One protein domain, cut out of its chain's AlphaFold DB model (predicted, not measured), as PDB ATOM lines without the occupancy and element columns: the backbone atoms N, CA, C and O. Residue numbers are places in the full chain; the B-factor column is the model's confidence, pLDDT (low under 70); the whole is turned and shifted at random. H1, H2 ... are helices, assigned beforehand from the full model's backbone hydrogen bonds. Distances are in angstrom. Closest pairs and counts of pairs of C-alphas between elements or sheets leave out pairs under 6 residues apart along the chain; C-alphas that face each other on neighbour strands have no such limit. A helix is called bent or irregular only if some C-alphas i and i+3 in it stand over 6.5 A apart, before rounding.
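Overview. This is residues 23 to 128 of the 228 residues of an uncharacterized protein of Araneus ventricosus (UniProt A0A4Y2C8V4). What is the shape? One long helix, H4, makes the long axis; H2 and H3 pack on one side of it, H1 and H5 on another, and residues 101 to 106 stick out. What builds it? The printed part has 106 residues, of which 73 are in the five named helices, H1 to H5 in order along the chain, with no named strand; the class is all helix, and the whole is compact, with a radius of gyration of the C-alphas of 14.3 A and spans of 48 by 30 by 20 A.

Along the chain. Where is H4? Residues 73 to 104, 45.3 A, from C-alpha 73 at (18.017, 49.931, -34.368), kinked 34 degrees near residue 98; it is only just irregular, C-alphas 98 and 101 being 6.9 A apart. And the others? H1 is residues 24 to 37, 20.1 A; H2 40 to 47, 10.4 A; H3 56 to 67, 16.1 A; H5 110 to 116, 10.0 A, ending at (21.222, 27.642, -15.121).

Arrangement. What touches the hub, H4? Among them, H1 touches its residues 78 to 91 alone at a steep tilt of 48 degrees, closest C-alphas Ala 33 and Ser 83, 4.6 A. Are backbones complete? Every O i to N i+4 pair is within hydrogen-bond range in H1, H2, H3 and H5, 26 of 28 in H4.

Size, cuts and confidence. Any cut? The printed part has no cut and no long link. Where is confidence low? Residues 46 to 54 and 115 to 127 have pLDDT under 70.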
ATOM      1  N   THR A  23      31.043  40.339 -24.717       79.88
ATOM      2  CA  THR A  23      30.860  41.769 -24.462       79.88
ATOM      3  C   THR A  23      29.692  41.983 -23.495       79.88
ATOM      4  O   THR A  23      28.812  41.129 -23.351       79.88
ATOM      5  N   LEU A  24      29.647  43.147 -22.842       80.06
ATOM      6  CA  LEU A  24      28.500  43.519 -22.006       80.06
ATOM      7  C   LEU A  24      27.190  43.528 -22.806       80.06
ATOM      8  O   LEU A  24      26.152  43.133 -22.280       80.06
ATOM      9  N   GLU A  25      27.247  43.912 -24.083       79.75
ATOM     10  CA  GLU A  25      26.094  43.866 -24.984       79.75
ATOM     11  C   GLU A  25      25.613  42.431 -25.222       79.75
ATOM     12  O   GLU A  25      24.413  42.182 -25.152       79.75
ATOM     13  N   ASP A  26      26.524  41.474 -25.435       71.69
ATOM     14  CA  ASP A  26      26.172  40.056 -25.611       71.69
ATOM     15  C   ASP A  26      25.465  39.497 -24.377       71.69
ATOM     16  O   ASP A  26      24.456  38.795 -24.479       71.69
ATOM     17  N   ILE A  27      25.994  39.823 -23.195       77.50
ATOM     18  CA  ILE A  27      25.428  39.396 -21.916       77.50
ATOM     19  C   ILE A  27      24.040  40.016 -21.727       77.50
ATOM     20  O   ILE A  27      23.103  39.307 -21.354       77.50
ATOM     21  N   ALA A  28      23.889  41.312 -22.009       81.69
ATOM     22  CA  ALA A  28      22.619  42.017 -21.886       81.69
ATOM     23  C   ALA A  28      21.566  41.463 -22.855       81.69
ATOM     24  O   ALA A  28      20.472  41.111 -22.419       81.69
ATOM     25  N   VAL A  29      21.905  41.304 -24.139       79.31
ATOM     26  CA  VAL A  29      21.004  40.761 -25.168       79.31
ATOM     27  C   VAL A  29      20.492  39.374 -24.777       79.31
ATOM     28  O   VAL A  29      19.287  39.134 -24.812       79.31
ATOM     29  N   LYS A  30      21.377  38.480 -24.325       73.38
ATOM     30  CA  LYS A  30      20.986  37.130 -23.889       73.38
ATOM     31  C   LYS A  30      20.148  37.127 -22.622       73.38
ATOM     32  O   LYS A  30      19.218  36.339 -22.502       73.38
ATOM     33  N   THR A  31      20.468  38.007 -21.679       79.88
ATOM     34  CA  THR A  31      19.679  38.147 -20.451       79.88
ATOM     35  C   THR A  31      18.259  38.593 -20.785       79.88
ATOM     36  O   THR A  31      17.305  38.031 -20.259       79.88
ATOM     37  N   VAL A  32      18.101  39.543 -21.711       83.62
ATOM     38  CA  VAL A  32      16.782  39.998 -22.167       83.62
ATOM     39  C   VAL A  32      16.041  38.905 -22.943       83.62
ATOM     40  O   VAL A  32      14.860  38.702 -22.686       83.62
ATOM     41  N   ALA A  33      16.716  38.149 -23.815       79.62
ATOM     42  CA  ALA A  33      16.111  37.001 -24.498       79.62
ATOM     43  C   ALA A  33      15.584  35.954 -23.497       79.62
ATOM     44  O   ALA A  33      14.442  35.515 -23.596       79.62
ATOM     45  N   LEU A  34      16.364  35.616 -22.467       75.62
ATOM     46  CA  LEU A  34      15.916  34.707 -21.408       75.62
ATOM     47  C   LEU A  34      14.711  35.269 -20.633       75.62
ATOM     48  O   LEU A  34      13.790  34.529 -20.297       75.62
ATOM     49  N   LEU A  35      14.691  36.579 -20.366       81.69
ATOM     50  CA  LEU A  35      13.542  37.238 -19.741       81.69
ATOM     51  C   LEU A  35      12.294  37.188 -20.627       81.69
ATOM     52  O   LEU A  35      11.199  37.035 -20.095       81.69
ATOM     53  N   PHE A  36      12.443  37.282 -21.950       82.38
ATOM     54  CA  PHE A  36      11.332  37.097 -22.882       82.38
ATOM     55  C   PHE A  36      10.799  35.674 -22.864       82.38
ATOM     56  O   PHE A  36       9.587  35.506 -22.824       82.38
ATOM     57  N   TYR A  37      11.662  34.660 -22.826       74.00
ATOM     58  CA  TYR A  37      11.199  33.282 -22.678       74.00
ATOM     59  C   TYR A  37      10.375  33.083 -21.393       74.00
ATOM     60  O   TYR A  37       9.340  32.424 -21.414       74.00
ATOM     61  N   ASN A  38      10.794  33.705 -20.288       77.94
ATOM     62  CA  ASN A  38      10.071  33.647 -19.014       77.94
ATOM     63  C   ASN A  38       8.741  34.430 -19.014       77.94
ATOM     64  O   ASN A  38       8.023  34.400 -18.011       77.94
ATOM     65  N   ASP A  39       8.397  35.144 -20.092       83.25
ATOM     66  CA  ASP A  39       7.074  35.742 -20.246       83.25
ATOM     67  C   ASP A  39       6.032  34.632 -20.485       83.25
ATOM     68  O   ASP A  39       6.146  33.897 -21.469       83.25
ATOM     69  N   PRO A  40       4.976  34.532 -19.655       83.19
ATOM     70  CA  PRO A  40       3.988  33.459 -19.767       83.19
ATOM     71  C   PRO A  40       3.306  33.366 -21.135       83.19
ATOM     72  O   PRO A  40       2.882  32.287 -21.532       83.19
ATOM     73  N   LYS A  41       3.174  34.480 -21.869       83.88
ATOM     74  CA  LYS A  41       2.566  34.467 -23.208       83.88
ATOM     75  C   LYS A  41       3.498  33.839 -24.236       83.88
ATOM     76  O   LYS A  41       3.043  33.106 -25.107       83.88
ATOM     77  N   ILE A  42       4.795  34.131 -24.129       76.62
ATOM     78  CA  ILE A  42       5.819  33.573 -25.015       76.62
ATOM     79  C   ILE A  42       5.997  32.090 -24.705       76.62
ATOM     80  O   ILE A  42       6.006  31.286 -25.637       76.62
ATOM     81  N   SER A  43       6.075  31.719 -23.423       73.00
ATOM     82  CA  SER A  43       6.238  30.322 -23.021       73.00
ATOM     83  C   SER A  43       5.051  29.470 -23.487       73.00
ATOM     84  O   SER A  43       5.265  28.474 -24.171       73.00
ATOM     85  N   GLN A  44       3.808  29.921 -23.268       78.31
ATOM     86  CA  GLN A  44       2.599  29.201 -23.694       78.31
ATOM     87  C   GLN A  44       2.535  28.961 -25.204       78.31
ATOM     88  O   GLN A  44       2.225  27.853 -25.631       78.31
ATOM     89  N   LEU A  45       2.844  29.975 -26.018       72.94
ATOM     90  CA  LEU A  45       2.866  29.820 -27.477       72.94
ATOM     91  C   LEU A  45       3.971  28.869 -27.940       72.94
ATOM     92  O   LEU A  45       3.840  28.219 -28.969       72.94
ATOM     93  N   SER A  46       5.054  28.794 -27.175       63.78
ATOM     94  CA  SER A  46       6.213  27.968 -27.484       63.78
ATOM     95  C   SER A  46       6.080  26.511 -27.013       63.78
ATOM     96  O   SER A  46       6.809  25.641 -27.481       63.78
ATOM     97  N   GLU A  47       5.141  26.242 -26.105       64.88
ATOM     98  CA  GLU A  47       4.829  24.911 -25.571       64.88
ATOM     99  C   GLU A  47       3.798  24.148 -26.436       64.88
ATOM    100  O   GLU A  47       3.629  22.939 -26.269       64.88
ATOM    101  N   CYS A  48       3.145  24.819 -27.396       55.91
ATOM    102  CA  CYS A  48       2.170  24.229 -28.319       55.91
ATOM    103  C   CYS A  48       2.835  23.741 -29.627       55.91
ATOM    104  O   CYS A  48       3.536  24.494 -30.295       55.91
ATOM    105  N   GLU A  49       2.611  22.477 -30.009       57.09
ATOM    106  CA  GLU A  49       3.091  21.879 -31.273       57.09
ATOM    107  C   GLU A  49       2.526  22.572 -32.536       57.09
ATOM    108  O   GLU A  49       1.389  23.046 -32.491       57.09
ATOM    109  N   PRO A  50       3.232  22.546 -33.694       54.97
ATOM    110  CA  PRO A  50       4.486  21.840 -33.982       54.97
ATOM    111  C   PRO A  50       5.752  22.706 -33.845       54.97
ATOM    112  O   PRO A  50       5.764  23.897 -34.133       54.97
ATOM    113  N   PHE A  51       6.850  22.051 -33.456       59.34
ATOM    114  CA  PHE A  51       8.153  22.658 -33.148       59.34
ATOM    115  C   PHE A  51       9.013  22.986 -34.365       59.34
ATOM    116  O   PHE A  51      10.155  23.415 -34.187       59.34
ATOM    117  N   ASP A  52       8.514  22.741 -35.572       55.84
ATOM    118  CA  ASP A  52       9.350  22.758 -36.765       55.84
ATOM    119  C   ASP A  52       9.775  24.194 -37.127       55.84
ATOM    120  O   ASP A  52      10.938  24.374 -37.476       55.84
ATOM    121  N   ASP A  53       8.945  25.212 -36.842       62.12
ATOM    122  CA  ASP A  53       9.281  26.637 -36.994       62.12
ATOM    123  C   ASP A  53       8.501  27.554 -36.024       62.12
ATOM    124  O   ASP A  53       7.385  27.217 -35.619       62.12
ATOM    125  N   PRO A  54       9.049  28.729 -35.642       64.56
ATOM    126  CA  PRO A  54       8.310  29.717 -34.862       64.56
ATOM    127  C   PRO A  54       7.083  30.193 -35.647       64.56
ATOM    128  O   PRO A  54       7.199  30.634 -36.793       64.56
ATOM    129  N   THR A  55       5.903  30.136 -35.023       74.62
ATOM    130  CA  THR A  55       4.669  30.631 -35.646       74.62
ATOM    131  C   THR A  55       4.756  32.138 -35.895       74.62
ATOM    132  O   THR A  55       5.487  32.861 -35.211       74.62
ATOM    133  N   THR A  56       3.986  32.642 -36.863       80.56
ATOM    134  CA  THR A  56       3.869  34.090 -37.103       80.56
ATOM    135  C   THR A  56       3.472  34.825 -35.821       80.56
ATOM    136  O   THR A  56       4.099  35.817 -35.473       80.56
ATOM    137  N   GLU A  57       2.527  34.269 -35.054       81.69
ATOM    138  CA  GLU A  57       2.080  34.828 -33.771       81.69
ATOM    139  C   GLU A  57       3.209  34.925 -32.738       81.69
ATOM    140  O   GLU A  57       3.327  35.920 -32.020       81.69
ATOM    141  N   TRP A  58       4.069  33.907 -32.672       82.38
ATOM    142  CA  TRP A  58       5.209  33.906 -31.764       82.38
ATOM    143  C   TRP A  58       6.249  34.961 -32.165       82.38
ATOM    144  O   TRP A  58       6.725  35.721 -31.318       82.38
ATOM    145  N   ASN A  59       6.558  35.061 -33.462       83.44
ATOM    146  CA  ASN A  59       7.477  36.074 -33.986       83.44
ATOM    147  C   ASN A  59       6.951  37.497 -33.759       83.44
ATOM    148  O   ASN A  59       7.713  38.367 -33.333       83.44
ATOM    149  N   ASP A  60       5.656  37.723 -33.988       88.25
ATOM    150  CA  ASP A  60       4.999  39.012 -33.772       88.25
ATOM    151  C   ASP A  60       5.056  39.423 -32.297       88.25
ATOM    152  O   ASP A  60       5.363  40.576 -31.987       88.25
ATOM    153  N   LEU A  61       4.851  38.477 -31.375       88.81
ATOM    154  CA  LEU A  61       4.944  38.737 -29.941       88.81
ATOM    155  C   LEU A  61       6.369  39.120 -29.518       88.81
ATOM    156  O   LEU A  61       6.555  40.095 -28.785       88.81
ATOM    157  N   ILE A  62       7.390  38.397 -29.987       87.56
ATOM    158  CA  ILE A  62       8.793  38.746 -29.710       87.56
ATOM    159  C   ILE A  62       9.122  40.120 -30.304       87.56
ATOM    160  O   ILE A  62       9.734  40.952 -29.629       87.56
ATOM    161  N   TYR A  63       8.683  40.396 -31.533       90.56
ATOM    162  CA  TYR A  63       8.877  41.690 -32.181       90.56
ATOM    163  C   TYR A  63       8.231  42.829 -31.384       90.56
ATOM    164  O   TYR A  63       8.886  43.837 -31.103       90.56
ATOM    165  N   GLU A  64       6.979  42.656 -30.956       92.75
ATOM    166  CA  GLU A  64       6.251  43.610 -30.120       92.75
ATOM    167  C   GLU A  64       7.039  43.916 -28.839       92.75
ATOM    168  O   GLU A  64       7.262  45.083 -28.505       92.75
ATOM    169  N   LYS A  65       7.523  42.882 -28.145       91.44
ATOM    170  CA  LYS A  65       8.293  43.020 -26.902       91.44
ATOM    171  C   LYS A  65       9.617  43.742 -27.120       91.44
ATOM    172  O   LYS A  65       9.933  44.666 -26.374       91.44
ATOM    173  N   VAL A  66      10.357  43.373 -28.163       91.56
ATOM    174  CA  VAL A  66      11.626  44.011 -28.538       91.56
ATOM    175  C   VAL A  66      11.419  45.484 -28.906       91.56
ATOM    176  O   VAL A  66      12.205  46.335 -28.492       91.56
ATOM    177  N   SER A  67      10.350  45.811 -29.639       91.69
ATOM    178  CA  SER A  67      10.051  47.186 -30.071       91.69
ATOM    179  C   SER A  67       9.789  48.153 -28.914       91.69
ATOM    180  O   SER A  67      10.127  49.332 -28.998       91.69
ATOM    181  N   LYS A  68       9.269  47.644 -27.794       94.25
ATOM    182  CA  LYS A  68       8.962  48.423 -26.586       94.25
ATOM    183  C   LYS A  68      10.185  48.753 -25.730       94.25
ATOM    184  O   LYS A  68      10.056  49.505 -24.769       94.25
ATOM    185  N   LEU A  69      11.361  48.215 -26.059       90.75
ATOM    186  CA  LEU A  69      12.594  48.484 -25.316       90.75
ATOM    187  C   LEU A  69      13.293  49.786 -25.736       90.75
ATOM    188  O   LEU A  69      14.295  50.142 -25.124       90.75
ATOM    189  N   PHE A  70      12.788  50.487 -26.761       91.50
ATOM    190  CA  PHE A  70      13.342  51.759 -27.257       91.50
ATOM    191  C   PHE A  70      14.865  51.712 -27.506       91.50
ATOM    192  O   PHE A  70      15.591  52.671 -27.248       91.50
ATOM    193  N   LEU A  71      15.358  50.572 -27.995       90.88
ATOM    194  CA  LEU A  71      16.778  50.360 -28.269       90.88
ATOM    195  C   LEU A  71      17.186  50.999 -29.606       90.88
ATOM    196  O   LEU A  71      16.372  51.079 -30.527       90.88
ATOM    197  N   PRO A  72      18.468  51.372 -29.774       93.88
ATOM    198  CA  PRO A  72      19.027  51.673 -31.087       93.88
ATOM    199  C   PRO A  72      18.749  50.544 -32.088       93.88
ATOM    200  O   PRO A  72      18.875  49.368 -31.743       93.88
ATOM    201  N   ALA A  73      18.451  50.889 -33.343       91.44
ATOM    202  CA  ALA A  73      18.017  49.931 -34.368       91.44
ATOM    203  C   ALA A  73      18.957  48.719 -34.530       91.44
ATOM    204  O   ALA A  73      18.501  47.592 -34.719       91.44
ATOM    205  N   LEU A  74      20.273  48.933 -34.407       88.00
ATOM    206  CA  LEU A  74      21.265  47.857 -34.468       88.00
ATOM    207  C   LEU A  74      21.104  46.854 -33.313       88.00
ATOM    208  O   LEU A  74      21.107  45.645 -33.544       88.00
ATOM    209  N   LEU A  75      20.922  47.350 -32.086       85.31
ATOM    210  CA  LEU A  75      20.707  46.520 -30.899       85.31
ATOM    211  C   LEU A  75      19.339  45.844 -30.935       85.31
ATOM    212  O   LEU A  75      19.233  44.676 -30.579       85.31
ATOM    213  N   GLN A  76      18.315  46.538 -31.429       89.81
ATOM    214  CA  GLN A  76      16.982  45.975 -31.611       89.81
ATOM    215  C   GLN A  76      17.003  44.794 -32.592       89.81
ATOM    216  O   GLN A  76      16.492  43.722 -32.276       89.81
ATOM    217  N   LYS A  77      17.655  44.952 -33.754       87.62
ATOM    218  CA  LYS A  77      17.823  43.879 -34.745       87.62
ATOM    219  C   LYS A  77      18.578  42.686 -34.162       87.62
ATOM    220  O   LYS A  77      18.189  41.542 -34.386       87.62
ATOM    221  N   ARG A  78      19.653  42.954 -33.417       84.38
ATOM    222  CA  ARG A  78      20.464  41.915 -32.775       84.38
ATOM    223  C   ARG A  78      19.662  41.154 -31.723       84.38
ATOM    224  O   ARG A  78      19.624  39.931 -31.765       84.38
ATOM    225  N   LEU A  79      18.977  41.876 -30.838       86.19
ATOM    226  CA  LEU A  79      18.130  41.292 -29.808       86.19
ATOM    227  C   LEU A  79      16.987  40.481 -30.410       86.19
ATOM    228  O   LEU A  79      16.710  39.400 -29.906       86.19
ATOM    229  N   LEU A  80      16.357  40.958 -31.483       86.44
ATOM    230  CA  LEU A  80      15.308  40.220 -32.178       86.44
ATOM    231  C   LEU A  80      15.836  38.884 -32.716       86.44
ATOM    232  O   LEU A  80      15.264  37.842 -32.416       86.44
ATOM    233  N   ALA A  81      16.959  38.899 -33.439       82.75
ATOM    234  CA  ALA A  81      17.559  37.684 -33.988       82.75
ATOM    235  C   ALA A  81      17.962  36.684 -32.889       82.75
ATOM    236  O   ALA A  81      17.677  35.492 -33.001       82.75
ATOM    237  N   THR A  82      18.583  37.170 -31.808       79.44
ATOM    238  CA  THR A  82      18.958  36.329 -30.664       79.44
ATOM    239  C   THR A  82      17.733  35.805 -29.927       79.44
ATOM    240  O   THR A  82      17.687  34.623 -29.623       79.44
ATOM    241  N   SER A  83      16.717  36.635 -29.686       81.25
ATOM    242  CA  SER A  83      15.501  36.217 -28.981       81.25
ATOM    243  C   SER A  83      14.737  35.167 -29.775       81.25
ATOM    244  O   SER A  83      14.315  34.177 -29.190       81.25
ATOM    245  N   ILE A  84      14.624  35.334 -31.097       80.75
ATOM    246  CA  ILE A  84      13.962  34.353 -31.961       80.75
ATOM    247  C   ILE A  84      14.680  33.003 -31.887       80.75
ATOM    248  O   ILE A  84      14.048  31.989 -31.614       80.75
ATOM    249  N   SER A  85      16.003  32.983 -32.068       76.25
ATOM    250  CA  SER A  85      16.775  31.738 -32.012       76.25
ATOM    251  C   SER A  85      16.770  31.117 -30.611       76.25
ATOM    252  O   SER A  85      16.402  29.956 -30.448       76.25
ATOM    253  N   ASP A  86      17.173  31.872 -29.590       75.31
ATOM    254  CA  ASP A  86      17.414  31.335 -28.250       75.31
ATOM    255  C   ASP A  86      16.104  30.946 -27.560       75.31
ATOM    256  O   ASP A  86      16.031  29.867 -26.975       75.31
ATOM    257  N   CYS A  87      15.043  31.758 -27.666       75.38
ATOM    258  CA  CYS A  87      13.759  31.412 -27.051       75.38
ATOM    259  C   CYS A  87      13.119  30.200 -27.739       75.38
ATOM    260  O   CYS A  87      12.527  29.375 -27.047       75.38
ATOM    261  N   LEU A  88      13.275  30.045 -29.060       76.12
ATOM    262  CA  LEU A  88      12.813  28.852 -29.773       76.12
ATOM    263  C   LEU A  88      13.542  27.597 -29.285       76.12
ATOM    264  O   LEU A  88      12.919  26.559 -29.061       76.12
ATOM    265  N   TRP A  89      14.858  27.680 -29.076       75.31
ATOM    266  CA  TRP A  89      15.610  26.556 -28.533       75.31
ATOM    267  C   TRP A  89      15.177  26.224 -27.115       75.31
ATOM    268  O   TRP A  89      14.866  25.066 -26.847       75.31
ATOM    269  N   ILE A  90      15.099  27.219 -26.229       75.81
ATOM    270  CA  ILE A  90      14.633  27.021 -24.852       75.81
ATOM    271  C   ILE A  90      13.242  26.372 -24.852       75.81
ATOM    272  O   ILE A  90      13.033  25.382 -24.155       75.81
ATOM    273  N   ALA A  91      12.324  26.844 -25.690       76.25
ATOM    274  CA  ALA A  91      11.000  26.253 -25.837       76.25
ATOM    275  C   ALA A  91      11.037  24.776 -26.244       76.25
ATOM    276  O   ALA A  91      10.387  23.943 -25.611       76.25
ATOM    277  N   ARG A  92      11.855  24.426 -27.245       77.81
ATOM    278  CA  ARG A  92      12.058  23.028 -27.659       77.81
ATOM    279  C   ARG A  92      12.576  22.171 -26.500       77.81
ATOM    280  O   ARG A  92      12.087  21.060 -26.304       77.81
ATOM    281  N   TYR A  93      13.507  22.683 -25.690       78.94
ATOM    282  CA  TYR A  93      13.972  21.991 -24.480       78.94
ATOM    283  C   TYR A  93      12.858  21.741 -23.482       78.94
ATOM    284  O   TYR A  93      12.716  20.619 -22.996       78.94
ATOM    285  N   TYR A  94      12.087  22.780 -23.176       77.88
ATOM    286  CA  TYR A  94      10.967  22.686 -22.253       77.88
ATOM    287  C   TYR A  94       9.950  21.657 -22.721       77.88
ATOM    288  O   TYR A  94       9.569  20.789 -21.943       77.88
ATOM    289  N   ALA A  95       9.575  21.675 -23.996       77.56
ATOM    290  CA  ALA A  95       8.628  20.716 -24.543       77.56
ATOM    291  C   ALA A  95       9.144  19.270 -24.488       77.56
ATOM    292  O   ALA A  95       8.419  18.358 -24.084       77.56
ATOM    293  N   LEU A  96      10.408  19.038 -24.855       79.06
ATOM    294  CA  LEU A  96      11.026  17.712 -24.754       79.06
ATOM    295  C   LEU A  96      11.116  17.246 -23.299       79.06
ATOM    296  O   LEU A  96      10.904  16.069 -23.009       79.06
ATOM    297  N   HIS A  97      11.395  18.165 -22.379       83.19
ATOM    298  CA  HIS A  97      11.439  17.886 -20.950       83.19
ATOM    299  C   HIS A  97      10.050  17.605 -20.366       83.19
ATOM    300  O   HIS A  97       9.900  16.636 -19.630       83.19
ATOM    301  N   GLN A  98       9.009  18.340 -20.759       80.50
ATOM    302  CA  GLN A  98       7.623  18.051 -20.370       80.50
ATOM    303  C   GLN A  98       7.167  16.673 -20.870       80.50
ATOM    304  O   GLN A  98       6.446  15.959 -20.172       80.50
ATOM    305  N   LYS A  99       7.637  16.253 -22.051       78.44
ATOM    306  CA  LYS A  99       7.408  14.900 -22.580       78.44
ATOM    307  C   LYS A  99       8.273  13.845 -21.894       78.44
ATOM    308  O   LYS A  99       7.923  12.666 -21.926       78.44
ATOM    309  N   TYR A 100       9.371  14.221 -21.240       82.25
ATOM    310  CA  TYR A 100      10.328  13.274 -20.672       82.25
ATOM    311  C   TYR A 100       9.705  12.272 -19.683       82.25
ATOM    312  O   TYR A 100       9.974  11.082 -19.847       82.25
ATOM    313  N   PRO A 101       8.834  12.660 -18.725       82.31
ATOM    314  CA  PRO A 101       8.162  11.698 -17.850       82.31
ATOM    315  C   PRO A 101       7.324  10.668 -18.609       82.31
ATOM    316  O   PRO A 101       7.324   9.498 -18.237       82.31
ATOM    317  N   SER A 102       6.666  11.075 -19.700       78.44
ATOM    318  CA  SER A 102       5.919  10.148 -20.557       78.44
ATOM    319  C   SER A 102       6.834   9.209 -21.350       78.44
ATOM    320  O   SER A 102       6.445   8.085 -21.653       78.44
ATOM    321  N   ILE A 103       8.065   9.646 -21.652       74.31
ATOM    322  CA  ILE A 103       9.037   8.858 -22.417       74.31
ATOM    323  C   ILE A 103       9.790   7.868 -21.520       74.31
ATOM    324  O   ILE A 103       9.969   6.703 -21.859       74.31
ATOM    325  N   CYS A 104      10.268   8.347 -20.376       74.38
ATOM    326  CA  CYS A 104      11.241   7.651 -19.541       74.38
ATOM    327  C   CYS A 104      10.661   7.122 -18.225       74.38
ATOM    328  O   CYS A 104      11.421   6.556 -17.434       74.38
ATOM    329  N   CYS A 105       9.358   7.324 -17.986       75.81
ATOM    330  CA  CYS A 105       8.624   6.991 -16.757       75.81
ATOM    331  C   CYS A 105       9.208   7.597 -15.469       75.81
ATOM    332  O   CYS A 105       8.835   7.183 -14.377       75.81
ATOM    333  N   ASN A 106      10.100   8.585 -15.587       77.94
ATOM    334  CA  ASN A 106      10.806   9.218 -14.478       77.94
ATOM    335  C   ASN A 106      10.779  10.739 -14.641       77.94
ATOM    336  O   ASN A 106      10.833  11.257 -15.756       77.94
ATOM    337  N   GLN A 107      10.758  11.467 -13.528       79.00
ATOM    338  CA  GLN A 107      11.033  12.903 -13.535       79.00
ATOM    339  C   GLN A 107      12.547  13.132 -13.651       79.00
ATOM    340  O   GLN A 107      13.328  12.397 -13.048       79.00
ATOM    341  N   CYS A 108      12.976  14.161 -14.386       81.06
ATOM    342  CA  CYS A 108      14.376  14.592 -14.389       81.06
ATOM    343  C   CYS A 108      14.498  16.083 -14.057       81.06
ATOM    344  O   CYS A 108      13.610  16.870 -14.372       81.06
ATOM    345  N   ARG A 109      15.620  16.483 -13.448       82.75
ATOM    346  CA  ARG A 109      15.947  17.895 -13.146       82.75
ATOM    347  C   ARG A 109      16.847  18.541 -14.204       82.75
ATOM    348  O   ARG A 109      17.487  19.557 -13.955       82.75
ATOM    349  N   CYS A 110      16.938  17.926 -15.382       83.44
ATOM    350  CA  CYS A 110      17.824  18.371 -16.455       83.44
ATOM    351  C   CYS A 110      17.495  19.786 -16.943       83.44
ATOM    352  O   CYS A 110      18.400  20.543 -17.265       83.44
ATOM    353  N   LEU A 111      16.212  20.154 -16.952       77.25
ATOM    354  CA  LEU A 111      15.761  21.467 -17.398       77.25
ATOM    355  C   LEU A 111      16.295  22.608 -16.527       77.25
ATOM    356  O   LEU A 111      16.883  23.545 -17.054       77.25
ATOM    357  N   GLU A 112      16.176  22.494 -15.199       74.88
ATOM    358  CA  GLU A 112      16.745  23.472 -14.259       74.88
ATOM    359  C   GLU A 112      18.241  23.673 -14.525       74.88
ATOM    360  O   GLU A 112      18.731  24.799 -14.551       74.88
ATOM    361  N   ARG A 113      18.966  22.579 -14.790       75.88
ATOM    362  CA  ARG A 113      20.403  22.623 -15.078       75.88
ATOM    363  C   ARG A 113      20.707  23.311 -16.401       75.88
ATOM    364  O   ARG A 113      21.572  24.175 -16.417       75.88
ATOM    365  N   ILE A 114      19.997  22.987 -17.480       74.69
ATOM    366  CA  ILE A 114      20.223  23.612 -18.794       74.69
ATOM    367  C   ILE A 114      19.978  25.121 -18.740       74.69
ATOM    368  O   ILE A 114      20.749  25.877 -19.321       74.69
ATOM    369  N   LEU A 115      18.949  25.560 -18.010       68.75
ATOM    370  CA  LEU A 115      18.619  26.981 -17.864       68.75
ATOM    371  C   LEU A 115      19.625  27.741 -16.999       68.75
ATOM    372  O   LEU A 115      19.882  28.919 -17.240       68.75
ATOM    373  N   LEU A 116      20.195  27.072 -15.992       66.19
ATOM    374  CA  LEU A 116      21.222  27.642 -15.121       66.19
ATOM    375  C   LEU A 116      22.618  27.625 -15.762       66.19
ATOM    376  O   LEU A 116      23.450  28.474 -15.437       66.19
ATOM    377  N   HIS A 117      22.892  26.677 -16.659       64.81
ATOM    378  CA  HIS A 117      24.198  26.516 -17.283       64.81
ATOM    379  C   HIS A 117      24.376  27.338 -18.563       64.81
ATOM    380  O   HIS A 117      23.456  27.679 -19.301       64.81
ATOM    381  N   SER A 118      25.641  27.622 -18.856       56.03
ATOM    382  CA  SER A 118      26.111  28.429 -19.979       56.03
ATOM    383  C   SER A 118      25.930  27.794 -21.361       56.03
ATOM    384  O   SER A 118      26.530  28.299 -22.305       56.03
ATOM    385  N   TYR A 119      25.134  26.732 -21.525       59.31
ATOM    386  CA  TYR A 119      24.900  26.124 -22.843       59.31
ATOM    387  C   TYR A 119      24.356  27.174 -23.833       59.31
ATOM    388  O   TYR A 119      24.791  27.266 -24.974       59.31
ATOM    389  N   LEU A 120      23.522  28.097 -23.348       58.94
ATOM    390  CA  LEU A 120      22.995  29.238 -24.114       58.94
ATOM    391  C   LEU A 120      23.942  30.457 -24.142       58.94
ATOM    392  O   LEU A 120      23.644  31.509 -24.713       58.94
ATOM    393  N   ARG A 121      25.127  30.347 -23.538       58.56
ATOM    394  CA  ARG A 121      26.176  31.374 -23.522       58.56
ATOM    395  C   ARG A 121      27.421  30.910 -24.291       58.56
ATOM    396  O   ARG A 121      28.489  30.802 -23.690       58.56
ATOM    397  N   PRO A 122      27.353  30.703 -25.622       56.28
ATOM    398  CA  PRO A 122      28.567  30.620 -26.416       56.28
ATOM    399  C   PRO A 122      29.408  31.860 -26.191       56.28
ATOM    400  O   PRO A 122      28.878  32.972 -26.065       56.28
ATOM    401  N   SER A 123      30.714  31.611 -26.139       53.16
ATOM    402  CA  SER A 123      31.722  32.623 -25.916       53.16
ATOM    403  C   SER A 123      31.504  33.741 -26.924       53.16
ATOM    404  O   SER A 123      31.157  34.816 -26.475       53.16
ATOM    405  N   ASN A 124      31.492  33.465 -28.235       55.69
ATOM    406  CA  ASN A 124      31.398  34.447 -29.333       55.69
ATOM    407  C   ASN A 124      30.076  35.241 -29.488       55.69
ATOM    408  O   ASN A 124      29.900  35.928 -30.493       55.69
ATOM    409  N   GLY A 125      29.127  35.126 -28.554       54.75
ATOM    410  CA  GLY A 125      27.830  35.813 -28.621       54.75
ATOM    411  C   GLY A 125      26.847  35.255 -29.663       54.75
ATOM    412  O   GLY A 125      25.667  35.598 -29.607       54.75
ATOM    413  N   LEU A 126      27.276  34.356 -30.554       59.97
ATOM    414  CA  LEU A 126      26.434  33.695 -31.552       59.97
ATOM    415  C   LEU A 126      26.094  32.279 -31.098       59.97
ATOM    416  O   LEU A 126      26.978  31.547 -30.666       59.97
ATOM    417  N   PHE A 127      24.823  31.888 -31.200       66.75
ATOM    418  CA  PHE A 127      24.399  30.523 -30.897       66.75
ATOM    419  C   PHE A 127      25.046  29.521 -31.863       66.75
ATOM    420  O   PHE A 127      24.629  29.388 -33.011       66.75
ATOM    421  N   ASP A 128      26.087  28.831 -31.397       71.75
ATOM    422  CA  ASP A 128      26.721  27.740 -32.129       71.75
ATOM    423  C   ASP A 128      25.985  26.437 -31.811       71.75
ATOM    424  O   ASP A 128      26.194  25.825 -30.760       71.75
TER     425      ASP A 128